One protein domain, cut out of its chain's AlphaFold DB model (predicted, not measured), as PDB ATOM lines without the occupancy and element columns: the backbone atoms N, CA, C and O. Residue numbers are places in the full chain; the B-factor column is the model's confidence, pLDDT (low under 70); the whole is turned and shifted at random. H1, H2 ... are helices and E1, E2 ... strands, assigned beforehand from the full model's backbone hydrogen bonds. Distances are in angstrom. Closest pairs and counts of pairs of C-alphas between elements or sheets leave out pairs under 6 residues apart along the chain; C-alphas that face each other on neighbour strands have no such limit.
ATOM      1  N   ILE A   4     180.345 245.976 276.088       95.44
ATOM      2  CA  ILE A   4     179.601 244.938 275.366       95.44
ATOM      3  C   ILE A   4     178.612 245.632 274.436       95.44
ATOM      4  O   ILE A   4     177.715 246.338 274.895       95.44
ATOM      5  N   LEU A   5     178.777 245.432 273.131       95.94
ATOM      6  CA  LEU A   5     177.870 245.967 272.121       95.94
ATOM      7  C   LEU A   5     176.802 244.930 271.785       95.94
ATOM      8  O   LEU A   5     177.101 243.754 271.592       95.94
ATOM      9  N   HIS A   6     175.548 245.362 271.710       95.75
ATOM     10  CA  HIS A   6     174.431 244.495 271.351       95.75
ATOM     11  C   HIS A   6     173.994 244.744 269.914       95.75
ATOM     12  O   HIS A   6     173.976 245.882 269.450       95.75
ATOM     13  N   TYR A   7     173.589 243.674 269.232       93.06
ATOM     14  CA  TYR A   7     173.001 243.800 267.910       93.06
ATOM     15  C   TYR A   7     171.554 244.292 268.010       93.06
ATOM     16  O   TYR A   7     170.738 243.721 268.747       93.06
ATOM     17  N   ILE A   8     171.261 245.328 267.232       90.88
ATOM     18  CA  ILE A   8     169.928 245.858 266.962       90.88
ATOM     19  C   ILE A   8     169.747 245.936 265.449       90.88
ATOM     20  O   ILE A   8     170.728 246.008 264.711       90.88
ATOM     21  N   ASP A   9     168.500 245.938 264.999       85.88
ATOM     22  CA  ASP A   9     168.180 246.096 263.586       85.88
ATOM     23  C   ASP A   9     168.582 247.478 263.043       85.88
ATOM     24  O   ASP A   9     168.341 248.506 263.690       85.88
ATOM     25  N   ASP A  10     169.135 247.503 261.828       83.94
ATOM     26  CA  ASP A  10     169.645 248.709 261.161       83.94
ATOM     27  C   ASP A  10     168.550 249.729 260.809       83.94
ATOM     28  O   ASP A  10     168.854 250.900 260.557       83.94
ATOM     29  N   SER A  11     167.271 249.348 260.836       86.94
ATOM     30  CA  SER A  11     166.144 250.277 260.705       86.94
ATOM     31  C   SER A  11     165.712 250.904 262.035       86.94
ATOM     32  O   SER A  11     164.959 251.877 262.021       86.94
ATOM     33  N   THR A  12     166.220 250.423 263.180       88.69
ATOM     34  CA  THR A  12     165.881 250.964 264.510       88.69
ATOM     35  C   THR A  12     166.390 252.403 264.656       88.69
ATOM     36  O   THR A  12     167.611 252.596 264.681       88.69
ATOM     37  N   PRO A  13     165.518 253.419 264.803       92.19
ATOM     38  CA  PRO A  13     165.960 254.802 264.949       92.19
ATOM     39  C   PRO A  13     166.768 255.009 266.234       92.19
ATOM     40  O   PRO A  13     166.481 254.396 267.265       92.19
ATOM     41  N   ASP A  14     167.756 255.897 266.185       94.31
ATOM     42  CA  ASP A  14     168.581 256.218 267.350       94.31
ATOM     43  C   ASP A  14     167.737 256.792 268.502       94.31
ATOM     44  O   ASP A  14     166.702 257.420 268.272       94.31
ATOM     45  N   GLY A  15     168.124 256.514 269.746       93.44
ATOM     46  CA  GLY A  15     167.347 256.875 270.936       93.44
ATOM     47  C   GLY A  15     166.068 256.050 271.153       93.44
ATOM     48  O   GLY A  15     165.380 256.240 272.157       93.44
ATOM     49  N   THR A  16     165.736 255.112 270.258       94.69
ATOM     50  CA  THR A  16     164.548 254.257 270.402       94.69
ATOM     51  C   THR A  16     164.827 253.096 271.347       94.69
ATOM     52  O   THR A  16     165.843 252.409 271.230       94.69
ATOM     53  N   ARG A  17     163.893 252.825 272.264       94.62
ATOM     54  CA  ARG A  17     163.931 251.608 273.080       94.62
ATOM     55  C   ARG A  17     163.550 250.408 272.219       94.62
ATOM     56  O   ARG A  17     162.449 250.358 271.681       94.62
ATOM     57  N   THR A  18     164.447 249.440 272.112       91.94
ATOM     58  CA  THR A  18     164.270 248.231 271.309       91.94
ATOM     59  C   THR A  18     164.657 246.989 272.103       91.94
ATOM     60  O   THR A  18     165.345 247.061 273.126       91.94
ATOM     61  N   THR A  19     164.199 245.836 271.635       92.56
ATOM     62  CA  THR A  19     164.665 244.547 272.141       92.56
ATOM     63  C   THR A  19     165.775 244.066 271.224       92.56
ATOM     64  O   THR A  19     165.571 243.897 270.024       92.56
ATOM     65  N   THR A  20     166.960 243.889 271.794       93.19
ATOM     66  CA  THR A  20     168.136 243.377 271.085       93.19
ATOM     67  C   THR A  20     167.935 241.929 270.661       93.19
ATOM     68  O   THR A  20     167.060 241.227 271.174       93.19
ATOM     69  N   LEU A  21     168.807 241.437 269.784       91.06
ATOM     70  CA  LEU A  21     168.714 240.057 269.318       91.06
ATOM     71  C   LEU A  21     168.824 239.029 270.459       91.06
ATOM     72  O   LEU A  21     168.164 237.998 270.418       91.06
ATOM     73  N   CYS A  22     169.580 239.313 271.522       92.75
ATOM     74  CA  CYS A  22     169.658 238.428 272.689       92.75
ATOM     75  C   CYS A  22     168.456 238.540 273.647       92.75
ATOM     76  O   CYS A  22     168.458 237.899 274.692       92.75
ATOM     77  N   GLY A  23     167.449 239.361 273.329       91.38
ATOM     78  CA  GLY A  23     166.257 239.566 274.156       91.38
ATOM     79  C   GLY A  23     166.383 240.675 275.205       91.38
ATOM     80  O   GLY A  23     165.410 240.972 275.894       91.38
ATOM     81  N   SER A  24     167.543 241.327 275.328       93.50
ATOM     82  CA  SER A  24     167.728 242.420 276.290       93.50
ATOM     83  C   SER A  24     167.051 243.708 275.801       93.50
ATOM     84  O   SER A  24     167.288 244.094 274.650       93.50
ATOM     85  N   PRO A  25     166.266 244.409 276.640       93.88
ATOM     86  CA  PRO A  25     165.690 245.706 276.294       93.88
ATOM     87  C   PRO A  25     166.722 246.822 276.494       93.88
ATOM     88  O   PRO A  25     167.152 247.066 277.620       93.88
ATOM     89  N   LEU A  26     167.089 247.531 275.425       93.56
ATOM     90  CA  LEU A  26     168.061 248.632 275.455       93.56
ATOM     91  C   LEU A  26     167.565 249.838 274.653       93.56
ATOM     92  O   LEU A  26     166.688 249.718 273.799       93.56
ATOM     93  N   THR A  27     168.136 251.008 274.925       95.81
ATOM     94  CA  THR A  27     167.972 252.192 274.076       95.81
ATOM     95  C   THR A  27     169.056 252.178 273.006       95.81
ATOM     96  O   THR A  27     170.227 251.988 273.333       95.81
ATOM     97  N   ALA A  28     168.673 252.350 271.741       94.44
ATOM     98  CA  ALA A  28     169.624 252.486 270.648       94.44
ATOM     99  C   ALA A  28     170.496 253.733 270.866       94.44
ATOM    100  O   ALA A  28     169.967 254.821 271.082       94.44
ATOM    101  N   ASP A  29     171.812 253.543 270.826       94.94
ATOM    102  CA  ASP A  29     172.811 254.609 270.898       94.94
ATOM    103  C   ASP A  29     173.897 254.335 269.851       94.94
ATOM    104  O   ASP A  29     174.940 253.728 270.116       94.94
ATOM    105  N   ARG A  30     173.607 254.715 268.606       91.88
ATOM    106  CA  ARG A  30     174.504 254.494 267.467       91.88
ATOM    107  C   ARG A  30     175.753 255.353 267.569       91.88
ATOM    108  O   ARG A  30     176.837 254.882 267.227       91.88
ATOM    109  N   ALA A  31     175.614 256.591 268.037       92.50
ATOM    110  CA  ALA A  31     176.736 257.506 268.199       92.50
ATOM    111  C   ALA A  31     177.706 257.009 269.282       92.50
ATOM    112  O   ALA A  31     178.916 256.956 269.048       92.50
ATOM    113  N   GLY A  32     177.185 256.573 270.432       92.62
ATOM    114  CA  GLY A  32     177.970 255.978 271.508       92.62
ATOM    115  C   GLY A  32     178.625 254.667 271.088       92.62
ATOM    116  O   GLY A  32     179.828 254.499 271.286       92.62
ATOM    117  N   ALA A  33     177.890 253.772 270.417       92.44
ATOM    118  CA  ALA A  33     178.462 252.538 269.880       92.44
ATOM    119  C   ALA A  33     179.590 252.816 268.871       92.44
ATOM    120  O   ALA A  33     180.654 252.206 268.965       92.44
ATOM    121  N   ALA A  34     179.407 253.766 267.947       93.38
ATOM    122  CA  ALA A  34     180.440 254.164 266.989       93.38
ATOM    123  C   ALA A  34     181.678 254.756 267.678       93.38
ATOM    124  O   ALA A  34     182.808 254.411 267.330       93.38
ATOM    125  N   SER A  35     181.475 255.598 268.693       94.19
ATOM    126  CA  SER A  35     182.559 256.159 269.500       94.19
ATOM    127  C   SER A  35     183.350 255.065 270.225       94.19
ATOM    128  O   SER A  35     184.581 255.042 270.148       94.19
ATOM    129  N   ILE A  36     182.661 254.109 270.855       93.19
ATOM    130  CA  ILE A  36     183.277 252.962 271.535       93.19
ATOM    131  C   ILE A  36     184.057 252.094 270.544       93.19
ATOM    132  O   ILE A  36     185.191 251.718 270.838       93.19
ATOM    133  N   MET A  37     183.485 251.815 269.368       92.62
ATOM    134  CA  MET A  37     184.155 251.029 268.329       92.62
ATOM    135  C   MET A  37     185.446 251.685 267.831       92.62
ATOM    136  O   MET A  37     186.392 250.976 267.496       92.62
ATOM    137  N   ALA A  38     185.493 253.019 267.801       93.31
ATOM    138  CA  ALA A  38     186.648 253.778 267.333       93.31
ATOM    139  C   ALA A  38     187.736 253.993 268.400       93.31
ATOM    140  O   ALA A  38     188.898 254.180 268.049       93.31
ATOM    141  N   THR A  39     187.377 254.024 269.687       87.56
ATOM    142  CA  THR A  39     188.266 254.560 270.741       87.56
ATOM    143  C   THR A  39     188.512 253.620 271.918       87.56
ATOM    144  O   THR A  39     189.424 253.863 272.707       87.56
ATOM    145  N   GLY A  40     187.719 252.558 272.064       83.50
ATOM    146  CA  GLY A  40     187.689 251.742 273.274       83.50
ATOM    147  C   GLY A  40     187.920 250.251 273.044       83.50
ATOM    148  O   GLY A  40     187.889 249.740 271.928       83.50
ATOM    149  N   SER A  41     188.106 249.526 274.151       91.06
ATOM    150  CA  SER A  41     187.998 248.066 274.165       91.06
ATOM    151  C   SER A  41     186.522 247.680 274.179       91.06
ATOM    152  O   SER A  41     185.772 248.087 275.077       91.06
ATOM    153  N   TRP A  42     186.110 246.887 273.196       95.19
ATOM    154  CA  TRP A  42     184.748 246.390 273.080       95.19
ATOM    155  C   TRP A  42     184.717 244.941 272.597       95.19
ATOM    156  O   TRP A  42     185.683 244.429 272.035       95.19
ATOM    157  N   THR A  43     183.592 244.283 272.841       96.00
ATOM    158  CA  THR A  43     183.261 242.969 272.293       96.00
ATOM    159  C   THR A  43     181.786 242.937 271.908       96.00
ATOM    160  O   THR A  43     180.974 243.685 272.462       96.00
ATOM    161  N   MET A  44     181.433 242.099 270.939       95.56
ATOM    162  CA  MET A  44     180.034 241.837 270.616       95.56
ATOM    163  C   MET A  44     179.406 241.003 271.738       95.56
ATOM    164  O   MET A  44     180.058 240.147 272.328       95.56
ATOM    165  N   CYS A  45     178.129 241.231 272.046       96.44
ATOM    166  CA  CYS A  45     177.383 240.379 272.962       96.44
ATOM    167  C   CYS A  45     177.391 238.933 272.427       96.44
ATOM    168  O   CYS A  45     176.839 238.706 271.345       96.44
ATOM    169  N   PRO A  46     177.929 237.945 273.172       96.50
ATOM    170  CA  PRO A  46     178.070 236.573 272.671       96.50
ATOM    171  C   PRO A  46     176.739 235.923 272.278       96.50
ATOM    172  O   PRO A  46     176.679 235.110 271.362       96.50
ATOM    173  N   LEU A  47     175.644 236.308 272.944       96.19
ATOM    174  CA  LEU A  47     174.302 235.829 272.612       96.19
ATOM    175  C   LEU A  47     173.764 236.457 271.321       96.19
ATOM    176  O   LEU A  47     173.135 235.767 270.524       96.19
ATOM    177  N   CYS A  48     174.017 237.752 271.094       95.12
ATOM    178  CA  CYS A  48     173.688 238.390 269.819       95.12
ATOM    179  C   CYS A  48     174.508 237.777 268.679       95.12
ATOM    180  O   CYS A  48     173.962 237.529 267.610       95.12
ATOM    181  N   GLU A  49     175.795 237.520 268.907       96.00
ATOM    182  CA  GLU A  49     176.678 236.892 267.925       96.00
ATOM    183  C   GLU A  49     176.203 235.482 267.565       96.00
ATOM    184  O   GLU A  49     175.904 235.230 266.398       96.00
ATOM    185  N   LEU A  50     176.010 234.608 268.562       95.50
ATOM    186  CA  LEU A  50     175.498 233.250 268.362       95.50
ATOM    187  C   LEU A  50     174.187 233.255 267.578       95.50
ATOM    188  O   LEU A  50     174.039 232.518 266.604       95.50
ATOM    189  N   ARG A  51     173.238 234.106 267.978       94.06
ATOM    190  CA  ARG A  51     171.928 234.155 267.335       94.06
ATOM    191  C   ARG A  51     172.009 234.638 265.888       94.06
ATOM    192  O   ARG A  51     171.356 234.055 265.030       94.06
ATOM    193  N   ARG A  52     172.863 235.623 265.576       92.25
ATOM    194  CA  ARG A  52     173.130 236.008 264.176       92.25
ATOM    195  C   ARG A  52     173.724 234.855 263.376       92.25
ATOM    196  O   ARG A  52     173.325 234.661 262.233       92.25
ATOM    197  N   THR A  53     174.647 234.089 263.955       93.94
ATOM    198  CA  THR A  53     175.227 232.915 263.289       93.94
ATOM    199  C   THR A  53     174.159 231.861 263.003       93.94
ATOM    200  O   THR A  53     174.104 231.346 261.890       93.94
ATOM    201  N   LEU A  54     173.269 231.573 263.960       93.00
ATOM    202  CA  LEU A  54     172.159 230.630 263.774       93.00
ATOM    203  C   LEU A  54     171.181 231.090 262.681       93.00
ATOM    204  O   LEU A  54     170.787 230.272 261.850       93.00
ATOM    205  N   ILE A  55     170.850 232.386 262.630       90.19
ATOM    206  CA  ILE A  55     170.036 232.981 261.555       90.19
ATOM    207  C   ILE A  55     170.742 232.836 260.200       90.19
ATOM    208  O   ILE A  55     170.140 232.364 259.241       90.19
ATOM    209  N   GLY A  56     172.037 233.162 260.121       88.75
ATOM    210  CA  GLY A  56     172.826 233.034 258.889       88.75
ATOM    211  C   GLY A  56     172.964 231.591 258.384       88.75
ATOM    212  O   GLY A  56     173.111 231.373 257.184       88.75
ATOM    213  N   MET A  57     172.876 230.603 259.280       93.75
ATOM    214  CA  MET A  57     172.824 229.176 258.936       93.75
ATOM    215  C   MET A  57     171.407 228.677 258.601       93.75
ATOM    216  O   MET A  57     171.247 227.512 258.243       93.75
ATOM    217  N   GLY A  58     170.379 229.518 258.738       90.56
ATOM    218  CA  GLY A  58     168.977 229.141 258.542       90.56
ATOM    219  C   GLY A  58     168.395 228.258 259.654       90.56
ATOM    220  O   GLY A  58     167.374 227.609 259.437       90.56
TER     221      GLY A  58
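What this domain is: This is residues 4 to 58 of the 79 residues of an uncharacterized protein of Bifidobacterium dentium (strain ATCC 27534 / DSM 20436 / JCM 1195 / Bd1) (UniProt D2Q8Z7). A small two-strand hairpin, E1 and E2, helix H1 and the short strand E3 make three sides of a loose horseshoe, and the first printed stretch, residues 4 to 8, runs through its middle from beside E3 toward the hairpin. Helix H2 leads away from E3 as an arm, and its last residues, 53 to 56, stick out with the end at residues 57 and 58. The printed part has 55 residues with two named helices and three named strands, in the order E1, E2, H1, E3, H2; the one sheet has the order E1, E2 and is antiparallel. The class is mixed, helices and strands, and the whole is compact, with a radius of gyration of the C-alphas of 11.5 A and spans of 32 by 24 by 17 A.

Where its parts are: Find C-alpha 17 at (163.931, 251.608, 273.080), where E1 begins; it covers residues 17 to 19 and is 7.2 A long. E2, residues 25 to 27, is also 7.2 A long. H1, residues 30 to 39, begins at C-alpha 30, at (174.504, 254.494, 267.467), and runs 14.1 A. E3, residues 42 to 44, measures 7.0 A. H2, residues 46 to 56, is the longest helix at 15.2 A and ends at C-alpha 56, at (172.826, 233.034, 258.889).

How they stand to each other: Look first at the hairpin of E1 and E2, antiparallel with 144 degrees between their directions. The C-alphas of Arg 17 and Thr 27 face each other at 4.2 A. Within hydrogen-bond range you find N 18 and O 26 at 2.8 A, and N 26 and O 18 at 2.9 A. E1 is apart from H1, and both strands of the hairpin are apart from E3 and H2. Between H1 and E3 the closest C-alphas are those of Ile 36 and Trp 42, 6.9 A apart. E3 pairs with no named strand, but residues 4 to 5 pair in parallel with its residues 43 to 44. E3 and H2 meet only through their link, and H1 and H2 are apart. In H1 and H2 every O i to N i+4 pair is within hydrogen-bond range.

The domain as a whole: The two C-alphas farthest apart are those of Thr 39 and Gly 58, at 34.2 A. Residues 53 to 58, of which 53 to 56 belong to H2, stand free. Residues 4 to 16 hold no named element, and their C-alphas lie 2 to 13 A from the mean of the C-alphas. The links E1 to E2, E2 to H1, H1 to E3 and E3 to H2 are tight. The printed part has no cut; its mean pLDDT is 92.8, and no printed residue of this model is under 70.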